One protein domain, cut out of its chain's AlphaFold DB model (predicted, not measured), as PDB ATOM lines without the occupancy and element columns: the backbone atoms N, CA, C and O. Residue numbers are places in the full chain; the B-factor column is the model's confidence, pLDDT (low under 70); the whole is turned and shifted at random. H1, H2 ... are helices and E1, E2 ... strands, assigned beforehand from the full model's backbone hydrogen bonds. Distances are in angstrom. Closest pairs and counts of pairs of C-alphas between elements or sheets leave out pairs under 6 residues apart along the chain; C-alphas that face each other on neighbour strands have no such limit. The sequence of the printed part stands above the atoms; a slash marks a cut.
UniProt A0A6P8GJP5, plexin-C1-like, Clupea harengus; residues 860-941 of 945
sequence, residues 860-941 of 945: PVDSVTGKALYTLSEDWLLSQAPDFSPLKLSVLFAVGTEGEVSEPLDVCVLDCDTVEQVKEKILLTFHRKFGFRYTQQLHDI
ATOM      1  N   PRO A 860      16.793  20.700 -27.224       89.25
ATOM      2  CA  PRO A 860      15.771  19.772 -26.763       89.25
ATOM      3  C   PRO A 860      15.032  20.316 -25.532       89.25
ATOM      4  O   PRO A 860      15.653  20.748 -24.554       89.25
ATOM      5  N   VAL A 861      13.700  20.253 -25.576       90.75
ATOM      6  CA  VAL A 861      12.806  20.569 -24.455       90.75
ATOM      7  C   VAL A 861      11.940  19.344 -24.179       90.75
ATOM      8  O   VAL A 861      11.197  18.902 -25.054       90.75
ATOM      9  N   ASP A 862      12.015  18.798 -22.968       90.00
ATOM     10  CA  ASP A 862      11.170  17.677 -22.559       90.00
ATOM     11  C   ASP A 862       9.728  18.150 -22.331       90.00
ATOM     12  O   ASP A 862       9.447  18.946 -21.431       90.00
ATOM     13  N   SER A 863       8.794  17.630 -23.129       88.00
ATOM     14  CA  SER A 863       7.386  18.042 -23.115       88.00
ATOM     15  C   SER A 863       6.614  17.610 -21.860       88.00
ATOM     16  O   SER A 863       5.507  18.097 -21.632       88.00
ATOM     17  N   VAL A 864       7.179  16.725 -21.026       88.31
ATOM     18  CA  VAL A 864       6.534  16.233 -19.796       88.31
ATOM     19  C   VAL A 864       6.929  17.051 -18.562       88.31
ATOM     20  O   VAL A 864       6.078  17.335 -17.719       88.31
ATOM     21  N   THR A 865       8.202  17.431 -18.432       87.81
ATOM     22  CA  THR A 865       8.722  18.211 -17.294       87.81
ATOM     23  C   THR A 865       8.907  19.697 -17.591       87.81
ATOM     24  O   THR A 865       9.024  20.484 -16.653       87.81
ATOM     25  N   GLY A 866       8.944  20.098 -18.866       85.25
ATOM     26  CA  GLY A 866       9.270  21.463 -19.288       85.25
ATOM     27  C   GLY A 866      10.752  21.828 -19.133       85.25
ATOM     28  O   GLY A 866      11.099  23.002 -19.248       85.25
ATOM     29  N   LYS A 867      11.630  20.856 -18.847       89.81
ATOM     30  CA  LYS A 867      13.082  21.068 -18.771       89.81
ATOM     31  C   LYS A 867      13.685  21.229 -20.163       89.81
ATOM     32  O   LYS A 867      13.332  20.490 -21.078       89.81
ATOM     33  N   ALA A 868      14.629  22.154 -20.298       89.62
ATOM     34  CA  ALA A 868      15.297  22.477 -21.558       89.62
ATOM     35  C   ALA A 868      16.816  22.312 -21.440       89.62
ATOM     36  O   ALA A 868      17.380  22.534 -20.364       89.62
ATOM     37  N   LEU A 869      17.481  21.952 -22.541       86.62
ATOM     38  CA  LEU A 869      18.947  21.945 -22.606       86.62
ATOM     39  C   LEU A 869      19.512  23.366 -22.442       86.62
ATOM     40  O   LEU A 869      20.422  23.586 -21.647       86.62
ATOM     41  N   TYR A 870      18.927  24.343 -23.140       85.25
ATOM     42  CA  TYR A 870      19.279  25.755 -23.001       85.25
ATOM     43  C   TYR A 870      18.320  26.446 -22.027       85.25
ATOM     44  O   TYR A 870      17.122  26.551 -22.282       85.25
ATOM     45  N   THR A 871      18.841  26.910 -20.890       84.62
ATOM     46  CA  THR A 871      18.076  27.590 -19.834       84.62
ATOM     47  C   THR A 871      18.983  28.486 -18.988       84.62
ATOM     48  O   THR A 871      20.190  28.274 -18.920       84.62
ATOM     49  N   LEU A 872      18.395  29.473 -18.304       84.88
ATOM     50  CA  LEU A 872      19.077  30.323 -17.317       84.88
ATOM     51  C   LEU A 872      18.896  29.834 -15.865       84.88
ATOM     52  O   LEU A 872      19.238  30.551 -14.926       84.88
ATOM     53  N   SER A 873      18.317  28.647 -15.652       78.38
ATOM     54  CA  SER A 873      18.016  28.113 -14.319       78.38
ATOM     55  C   SER A 873      18.354  26.626 -14.207       78.38
ATOM     56  O   SER A 873      17.799  25.800 -14.929       78.38
ATOM     57  N   GLU A 874      19.225  26.297 -13.250       78.75
ATOM     58  CA  GLU A 874      19.673  24.934 -12.925       78.75
ATOM     59  C   GLU A 874      18.495  23.990 -12.610       78.75
ATOM     60  O   GLU A 874      18.433  22.874 -13.129       78.75
ATOM     61  N   ASP A 875      17.488  24.472 -11.869       84.25
ATOM     62  CA  ASP A 875      16.253  23.729 -11.570       84.25
ATOM     63  C   ASP A 875      15.527  23.250 -12.841       84.25
ATOM     64  O   ASP A 875      14.924  22.173 -12.846       84.25
ATOM     65  N   TRP A 876      15.621  24.011 -13.937       85.62
ATOM     66  CA  TRP A 876      14.968  23.749 -15.226       85.62
ATOM     67  C   TRP A 876      15.893  23.122 -16.279       85.62
ATOM     68  O   TRP A 876      15.451  22.855 -17.395       85.62
ATOM     69  N   LEU A 877      17.149  22.824 -15.933       87.75
ATOM     70  CA  LEU A 877      18.120  22.233 -16.857       87.75
ATOM     71  C   LEU A 877      17.786  20.769 -17.175       87.75
ATOM     72  O   LEU A 877      17.519  19.967 -16.271       87.75
ATOM     73  N   LEU A 878      17.824  20.410 -18.457       87.75
ATOM     74  CA  LEU A 878      17.749  19.032 -18.936       87.75
ATOM     75  C   LEU A 878      19.150  18.401 -18.891       87.75
ATOM     76  O   LEU A 878      19.859  18.353 -19.888       87.75
ATOM     77  N   SER A 879      19.556  17.915 -17.716       76.00
ATOM     78  CA  SER A 879      20.911  17.390 -17.455       76.00
ATOM     79  C   SER A 879      21.267  16.073 -18.170       76.00
ATOM     80  O   SER A 879      22.371  15.564 -17.991       76.00
ATOM     81  N   GLN A 880      20.343  15.512 -18.952       73.00
ATOM     82  CA  GLN A 880      20.547  14.366 -19.840       73.00
ATOM     83  C   GLN A 880      19.722  14.592 -21.114       73.00
ATOM     84  O   GLN A 880      18.593  14.112 -21.225       73.00
ATOM     85  N   ALA A 881      20.261  15.372 -22.051       66.00
ATOM     86  CA  ALA A 881      19.707  15.475 -23.397       66.00
ATOM     87  C   ALA A 881      20.148  14.263 -24.248       66.00
ATOM     88  O   ALA A 881      21.268  13.780 -24.067       66.00
ATOM     89  N   PRO A 882      19.297  13.749 -25.153       72.75
ATOM     90  CA  PRO A 882      19.724  12.809 -26.186       72.75
ATOM     91  C   PRO A 882      20.516  13.535 -27.286       72.75
ATOM     92  O   PRO A 882      20.374  14.749 -27.443       72.75
ATOM     93  N   ASP A 883      21.266  12.780 -28.093       80.81
ATOM     94  CA  ASP A 883      21.782  13.271 -29.376       80.81
ATOM     95  C   ASP A 883      20.618  13.828 -30.215       80.81
ATOM     96  O   ASP A 883      19.578  13.174 -30.343       80.81
ATOM     97  N   PHE A 884      20.790  15.024 -30.780       87.62
ATOM     98  CA  PHE A 884      19.765  15.706 -31.571       87.62
ATOM     99  C   PHE A 884      20.374  16.377 -32.805       87.62
ATOM    100  O   PHE A 884      21.558  16.717 -32.828       87.62
ATOM    101  N   SER A 885      19.560  16.593 -33.836       86.38
ATOM    102  CA  SER A 885      19.965  17.278 -35.063       86.38
ATOM    103  C   SER A 885      18.902  18.271 -35.560       86.38
ATOM    104  O   SER A 885      17.702  17.974 -35.527       86.38
ATOM    105  N   PRO A 886      19.309  19.470 -36.027       88.06
ATOM    106  CA  PRO A 886      18.383  20.462 -36.557       88.06
ATOM    107  C   PRO A 886      17.910  20.074 -37.964       88.06
ATOM    108  O   PRO A 886      18.695  19.943 -38.906       88.06
ATOM    109  N   LEU A 887      16.595  19.939 -38.120       89.81
ATOM    110  CA  LEU A 887      15.920  19.629 -39.375       89.81
ATOM    111  C   LEU A 887      15.214  20.874 -39.917       89.81
ATOM    112  O   LEU A 887      14.466  21.550 -39.211       89.81
ATOM    113  N   LYS A 888      15.399  21.158 -41.209       90.00
ATOM    114  CA  LYS A 888      14.700  22.245 -41.904       90.00
ATOM    115  C   LYS A 888      13.560  21.680 -42.749       90.00
ATOM    116  O   LYS A 888      13.786  21.181 -43.850       90.00
ATOM    117  N   LEU A 889      12.337  21.750 -42.228       89.81
ATOM    118  CA  LEU A 889      11.127  21.324 -42.929       89.81
ATOM    119  C   LEU A 889      10.659  22.427 -43.884       89.81
ATOM    120  O   LEU A 889      10.649  23.596 -43.511       89.81
ATOM    121  N   SER A 890      10.226  22.065 -45.093       88.69
ATOM    122  CA  SER A 890       9.572  23.000 -46.016       88.69
ATOM    123  C   SER A 890       8.071  22.703 -46.012       88.69
ATOM    124  O   SER A 890       7.601  21.746 -46.625       88.69
ATOM    125  N   VAL A 891       7.342  23.465 -45.200       88.44
ATOM    126  CA  VAL A 891       5.972  23.182 -44.760       88.44
ATOM    127  C   VAL A 891       4.958  23.787 -45.722       88.44
ATOM    128  O   VAL A 891       5.101  24.923 -46.171       88.44
ATOM    129  N   LEU A 892       3.911  23.030 -46.030       85.44
ATOM    130  CA  LEU A 892       2.912  23.363 -47.038       85.44
ATOM    131  C   LEU A 892       1.519  23.418 -46.404       85.44
ATOM    132  O   LEU A 892       1.107  22.480 -45.725       85.44
ATOM    133  N   PHE A 893       0.782  24.507 -46.632       84.06
ATOM    134  CA  PHE A 893      -0.573  24.689 -46.107       84.06
ATOM    135  C   PHE A 893      -1.596  24.403 -47.208       84.06
ATOM    136  O   PHE A 893      -1.499  24.947 -48.308       84.06
ATOM    137  N   ALA A 894      -2.593  23.565 -46.922       75.12
ATOM    138  CA  ALA A 894      -3.696  23.319 -47.847       75.12
ATOM    139  C   ALA A 894      -4.596  24.563 -47.961       75.12
ATOM    140  O   ALA A 894      -4.974  25.156 -46.949       75.12
ATOM    141  N   VAL A 895      -4.962  24.945 -49.186       66.75
ATOM    142  CA  VAL A 895      -5.797  26.120 -49.465       66.75
ATOM    143  C   VAL A 895      -7.028  25.690 -50.264       66.75
ATOM    144  O   VAL A 895      -6.928  25.171 -51.371       66.75
ATOM    145  N   GLY A 896      -8.218  25.912 -49.703       59.12
ATOM    146  CA  GLY A 896      -9.476  25.503 -50.333       59.12
ATOM    147  C   GLY A 896      -9.720  23.987 -50.296       59.12
ATOM    148  O   GLY A 896      -9.221  23.281 -49.424       59.12
ATOM    149  N   THR A 897     -10.554  23.491 -51.214       55.03
ATOM    150  CA  THR A 897     -11.056  22.100 -51.210       55.03
ATOM    151  C   THR A 897     -10.579  21.238 -52.380       55.03
ATOM    152  O   THR A 897     -10.883  20.049 -52.401       55.03
ATOM    153  N   GLU A 898      -9.861  21.803 -53.357       49.75
ATOM    154  CA  GLU A 898      -9.461  21.098 -54.593       49.75
ATOM    155  C   GLU A 898      -7.969  20.712 -54.626       49.75
ATOM    156  O   GLU A 898      -7.412  20.441 -55.686       49.75
ATOM    157  N   GLY A 899      -7.323  20.637 -53.457       60.28
ATOM    158  CA  GLY A 899      -5.925  20.207 -53.336       60.28
ATOM    159  C   GLY A 899      -4.900  21.256 -53.774       60.28
ATOM    160  O   GLY A 899      -3.751  20.904 -54.029       60.28
ATOM    161  N   GLU A 900      -5.298  22.528 -53.861       59.66
ATOM    162  CA  GLU A 900      -4.359  23.639 -54.007       59.66
ATOM    163  C   GLU A 900      -3.576  23.849 -52.700       59.66
ATOM    164  O   GLU A 900      -4.061  23.594 -51.594       59.66
ATOM    165  N   VAL A 901      -2.325  24.282 -52.840       71.19
ATOM    166  CA  VAL A 901      -1.334  24.317 -51.760       71.19
ATOM    167  C   VAL A 901      -0.641  25.677 -51.761       71.19
ATOM    168  O   VAL A 901      -0.410  26.257 -52.822       71.19
ATOM    169  N   SER A 902      -0.324  26.195 -50.575       75.38
ATOM    170  CA  SER A 902       0.407  27.450 -50.403       75.38
ATOM    171  C   SER A 902       1.819  27.400 -50.994       75.38
ATOM    172  O   SER A 902       2.389  26.335 -51.230       75.38
ATOM    173  N   GLU A 903       2.447  28.572 -51.114       76.75
ATOM    174  CA  GLU A 903       3.909  28.635 -51.159       76.75
ATOM    175  C   GLU A 903       4.514  27.947 -49.916       76.75
ATOM    176  O   GLU A 903       3.912  28.011 -48.834       76.75
ATOM    177  N   PRO A 904       5.690  27.306 -50.040       82.12
ATOM    178  CA  PRO A 904       6.350  26.659 -48.915       82.12
ATOM    179  C   PRO A 904       6.780  27.651 -47.825       82.12
ATOM    180  O   PRO A 904       7.213  28.782 -48.081       82.12
ATOM    181  N   LEU A 905       6.679  27.191 -46.583       85.19
ATOM    182  CA  LEU A 905       7.173  27.846 -45.385       85.19
ATOM    183  C   LEU A 905       8.303  27.015 -44.789       85.19
ATOM    184  O   LEU A 905       8.071  25.960 -44.209       85.19
ATOM    185  N   ASP A 906       9.522  27.515 -44.897       87.75
ATOM    186  CA  ASP A 906      10.667  26.913 -44.229       87.75
ATOM    187  C   ASP A 906      10.550  27.071 -42.701       87.75
ATOM    188  O   ASP A 906      10.399  28.186 -42.199       87.75
ATOM    189  N   VAL A 907      10.626  25.957 -41.964       88.06
ATOM    190  CA  VAL A 907      10.536  25.887 -40.498       88.06
ATOM    191  C   VAL A 907      11.658  25.001 -39.957       88.06
ATOM    192  O   VAL A 907      11.803  23.851 -40.370       88.06
ATOM    193  N   CYS A 908      12.444  25.527 -39.019       86.06
ATOM    194  CA  CYS A 908      13.459  24.757 -38.302       86.06
ATOM    195  C   CYS A 908      12.830  24.038 -37.098       86.06
ATOM    196  O   CYS A 908      12.088  24.645 -36.323       86.06
ATOM    197  N   VAL A 909      13.139  22.752 -36.953       91.25
ATOM    198  CA  VAL A 909      12.739  21.866 -35.849       91.25
ATOM    199  C   VAL A 909      13.928  20.980 -35.470       91.25
ATOM    200  O   VAL A 909      14.959  21.014 -36.139       91.25
ATOM    201  N   LEU A 910      13.797  20.179 -34.423       91.06
ATOM    202  CA  LEU A 910      14.747  19.130 -34.056       91.06
ATOM    203  C   LEU A 910      14.157  17.755 -34.387       91.06
ATOM    204  O   LEU A 910      12.944  17.562 -34.318       91.06
ATOM    205  N   ASP A 911      15.004  16.780 -34.698       90.12
ATOM    206  CA  ASP A 911      14.611  15.366 -34.811       90.12
ATOM    207  C   ASP A 911      14.007  14.781 -33.518       90.12
ATOM    208  O   ASP A 911      13.207  13.845 -33.577       90.12
ATOM    209  N   CYS A 912      14.341  15.359 -32.362       90.44
ATOM    210  CA  CYS A 912      13.778  15.026 -31.058       90.44
ATOM    211  C   CYS A 912      12.509  15.819 -30.672       90.44
ATOM    212  O   CYS A 912      11.947  15.550 -29.608       90.44
ATOM    213  N   ASP A 913      12.050  16.796 -31.472       91.94
ATOM    214  CA  ASP A 913      10.805  17.526 -31.178       91.94
ATOM    215  C   ASP A 913       9.593  16.582 -31.251       91.94
ATOM    216  O   ASP A 913       9.413  15.823 -32.206       91.94
ATOM    217  N   THR A 914       8.681  16.674 -30.281       91.38
ATOM    218  CA  THR A 914       7.384  15.992 -30.400       91.38
ATOM    219  C   THR A 914       6.517  16.628 -31.490       91.38
ATOM    220  O   THR A 914       6.628  17.815 -31.791       91.38
ATOM    221  N   VAL A 915       5.569  15.861 -32.040       90.19
ATOM    222  CA  VAL A 915       4.615  16.348 -33.061       90.19
ATOM    223  C   VAL A 915       3.854  17.604 -32.605       90.19
ATOM    224  O   VAL A 915       3.503  18.442 -33.433       90.19
ATOM    225  N   GLU A 916       3.619  17.770 -31.300       88.25
ATOM    226  CA  GLU A 916       2.994  18.974 -30.745       88.25
ATOM    227  C   GLU A 916       3.951  20.179 -30.782       88.25
ATOM    228  O   GLU A 916       3.583  21.215 -31.328       88.25
ATOM    229  N   GLN A 917       5.212  20.016 -30.364       90.25
ATOM    230  CA  GLN A 917       6.254  21.051 -30.491       90.25
ATOM    231  C   GLN A 917       6.532  21.429 -31.957       90.25
ATOM    232  O   GLN A 917       6.737  22.603 -32.263       90.25
ATOM    233  N   VAL A 918       6.458  20.476 -32.894       90.62
ATOM    234  CA  VAL A 918       6.520  20.763 -34.338       90.62
ATOM    235  C   VAL A 918       5.312  21.603 -34.782       90.62
ATOM    236  O   VAL A 918       5.496  22.609 -35.469       90.62
ATOM    237  N   LYS A 919       4.081  21.267 -34.353       88.69
ATOM    238  CA  LYS A 919       2.881  22.093 -34.613       88.69
ATOM    239  C   LYS A 919       3.033  23.509 -34.026       88.69
ATOM    240  O   LYS A 919       2.651  24.474 -34.691       88.69
ATOM    241  N   GLU A 920       3.634  23.661 -32.842       87.19
ATOM    242  CA  GLU A 920       3.945  24.970 -32.243       87.19
ATOM    243  C   GLU A 920       4.980  25.759 -33.058       87.19
ATOM    244  O   GLU A 920       4.708  26.903 -33.426       87.19
ATOM    245  N   LYS A 921       6.129  25.162 -33.406       88.56
ATOM    246  CA  LYS A 921       7.184  25.812 -34.211       88.56
ATOM    247  C   LYS A 921       6.664  26.247 -35.589       88.56
ATOM    248  O   LYS A 921       6.945  27.363 -36.027       88.56
ATOM    249  N   ILE A 922       5.817  25.438 -36.234       87.44
ATOM    250  CA  ILE A 922       5.127  25.802 -37.485       87.44
ATOM    251  C   ILE A 922       4.200  27.011 -37.282       87.44
ATOM    252  O   ILE A 922       4.248  27.962 -38.066       87.44
ATOM    253  N   LEU A 923       3.375  27.007 -36.230       84.81
ATOM    254  CA  LEU A 923       2.453  28.106 -35.931       84.81
ATOM    255  C   LEU A 923       3.168  29.413 -35.568       84.81
ATOM    256  O   LEU A 923       2.716  30.483 -35.979       84.81
ATOM    257  N   LEU A 924       4.279  29.338 -34.834       81.31
ATOM    258  CA  LEU A 924       5.106  30.491 -34.483       81.31
ATOM    259  C   LEU A 924       5.739  31.109 -35.733       81.31
ATOM    260  O   LEU A 924       5.602  32.314 -35.947       81.31
ATOM    261  N   THR A 925       6.347  30.299 -36.603       82.00
ATOM    262  CA  THR A 925       6.948  30.777 -37.858       82.00
ATOM    263  C   THR A 925       5.899  31.322 -38.833       82.00
ATOM    264  O   THR A 925       6.120  32.363 -39.452       82.00
ATOM    265  N   PHE A 926       4.713  30.702 -38.917       80.88
ATOM    266  CA  PHE A 926       3.587  31.252 -39.681       80.88
ATOM    267  C   PHE A 926       3.155  32.617 -39.125       80.88
ATOM    268  O   PHE A 926       3.014  33.579 -39.881       80.88
ATOM    269  N   HIS A 927       2.982  32.732 -37.804       76.81
ATOM    270  CA  HIS A 927       2.547  33.980 -37.180       76.81
ATOM    271  C   HIS A 927       3.580  35.104 -37.348       76.81
ATOM    272  O   HIS A 927       3.187  36.226 -37.664       76.81
ATOM    273  N   ARG A 928       4.881  34.797 -37.230       72.31
ATOM    274  CA  ARG A 928       5.986  35.727 -37.526       72.31
ATOM    275  C   ARG A 928       5.963  36.203 -38.983       72.31
ATOM    276  O   ARG A 928       6.050  37.401 -39.222       72.31
ATOM    277  N   LYS A 929       5.799  35.298 -39.960       73.50
ATOM    278  CA  LYS A 929       5.818  35.646 -41.398       73.50
ATOM    279  C   LYS A 929       4.573  36.414 -41.863       73.50
ATOM    280  O   LYS A 929       4.686  37.256 -42.750       73.50
ATOM    281  N   PHE A 930       3.394  36.118 -41.309       71.69
ATOM    282  CA  PHE A 930       2.113  36.622 -41.830       71.69
ATOM    283  C   PHE A 930       1.344  37.566 -40.888       71.69
ATOM    284  O   PHE A 930       0.346  38.151 -41.302       71.69
ATOM    285  N   GLY A 931       1.769  37.744 -39.633       62.69
ATOM    286  CA  GLY A 931       1.180  38.704 -38.685       62.69
ATOM    287  C   GLY A 931      -0.152  38.289 -38.040       62.69
ATOM    288  O   GLY A 931      -0.607  38.937 -37.100       62.69
ATOM    289  N   PHE A 932      -0.765  37.181 -38.469       69.62
ATOM    290  CA  PHE A 932      -1.981  36.606 -37.873       69.62
ATOM    291  C   PHE A 932      -1.796  35.117 -37.539       69.62
ATOM    292  O   PHE A 932      -0.832  34.488 -37.969       69.62
ATOM    293  N   ARG A 933      -2.704  34.548 -36.736       72.19
ATOM    294  CA  ARG A 933      -2.679  33.122 -36.367       72.19
ATOM    295  C   ARG A 933      -3.456  32.289 -37.385       72.19
ATOM    296  O   ARG A 933      -4.568  32.664 -37.741       72.19
ATOM    297  N   TYR A 934      -2.907  31.142 -37.786       74.12
ATOM    298  CA  TYR A 934      -3.569  30.204 -38.704       74.12
ATOM    299  C   TYR A 934      -4.822  29.546 -38.087       74.12
ATOM    300  O   TYR A 934      -5.833  29.383 -38.761       74.12
ATOM    301  N   THR A 935      -4.784  29.226 -36.787       73.12
ATOM    302  CA  THR A 935      -5.928  28.719 -36.004       73.12
ATOM    303  C   THR A 935      -5.942  29.318 -34.589       73.12
ATOM    304  O   THR A 935      -5.006  30.013 -34.187       73.12
ATOM    305  N   GLN A 936      -7.002  29.051 -33.820       59.25
ATOM    306  CA  GLN A 936      -7.110  29.432 -32.408       59.25
ATOM    307  C   GLN A 936      -6.622  28.351 -31.429       59.25
ATOM    308  O   GLN A 936      -6.214  28.723 -30.329       59.25
ATOM    309  N   GLN A 937      -6.642  27.058 -31.786       72.00
ATOM    310  CA  GLN A 937      -6.227  25.962 -30.895       72.00
ATOM    311  C   GLN A 937      -5.364  24.926 -31.631       72.00
ATOM    312  O   GLN A 937      -5.631  24.589 -32.781       72.00
ATOM    313  N   LEU A 938      -4.333  24.388 -30.966       69.38
ATOM    314  CA  LEU A 938      -3.341  23.510 -31.611       69.38
ATOM    315  C   LEU A 938      -3.930  22.194 -32.150       69.38
ATOM    316  O   LEU A 938      -3.466  21.678 -33.163       69.38
ATOM    317  N   HIS A 939      -4.974  21.678 -31.495       74.94
ATOM    318  CA  HIS A 939      -5.630  20.420 -31.864       74.94
ATOM    319  C   HIS A 939      -6.430  20.472 -33.181       74.94
ATOM    320  O   HIS A 939      -6.854  19.426 -33.661       74.94
ATOM    321  N   ASP A 940      -6.631  21.661 -33.765       74.44
ATOM    322  CA  ASP A 940      -7.343  21.835 -35.042       74.44
ATOM    323  C   ASP A 940      -6.438  21.579 -36.271       74.44
ATOM    324  O   ASP A 940      -6.897  21.663 -37.411       74.44
ATOM    325  N   ILE A 941      -5.142  21.315 -36.059       78.69
ATOM    326  CA  ILE A 941      -4.138  21.062 -37.103       78.69
ATOM    327  C   ILE A 941      -3.669  19.617 -37.007       78.69
ATOM    328  O   ILE A 941      -3.346  19.160 -35.913       78.69
TER     329      ILE A 941
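What this domain is: This is residues 860 to 941 of the 945 residues of the protein "plexin-C1-like" of Clupea harengus (UniProt A0A6P8GJP5). What is the main picture? With little regular structure, a two-stranded hairpin, E1 and E2, has helix H1 packed mainly on E2; the unnamed stretch of residues 860 to 885 reaches to one end, and residues 895 to 900 stick out at the other. What is it made of? The printed part has 82 residues, 28 in named elements, in the order E1, E2, H1; the class is mixed, the sheet E1 - E2 antiparallel. How large is it? It is loose, radius of gyration of the C-alphas 15.2 A, spanning 49 by 25 by 20 A.

How they stand to each other: How do the strands pair? E1, residues 886 to 891, and E2, residues 905 to 910, form an antiparallel hairpin at 150 degrees; N 889 and O 907, 2.9 A apart, are within hydrogen-bond range. Where is H1, residues 915 to 930? Its closest C-alphas with E2 are those of Ile 922 and Val 907, 6.2 A apart. In H1 every O i to N i+4 pair is within hydrogen-bond range.

Where its parts are: Where does E1 begin? C-alpha 886 is at (18.383, 20.462, -36.557); E1 measures 15.1 A from first to last C-alpha, E2 16.2 A. Where does H1 end? C-alpha 930 is at (2.113, 36.622, -41.830), 22.2 A from C-alpha 915.

The domain as a whole: Which link is long? E1 to E2, 13 residues; E2 to H1 is tight. Is it unbroken and sure? The printed part has no cut; 11 residues are under pLDDT 70, among them 895 to 900.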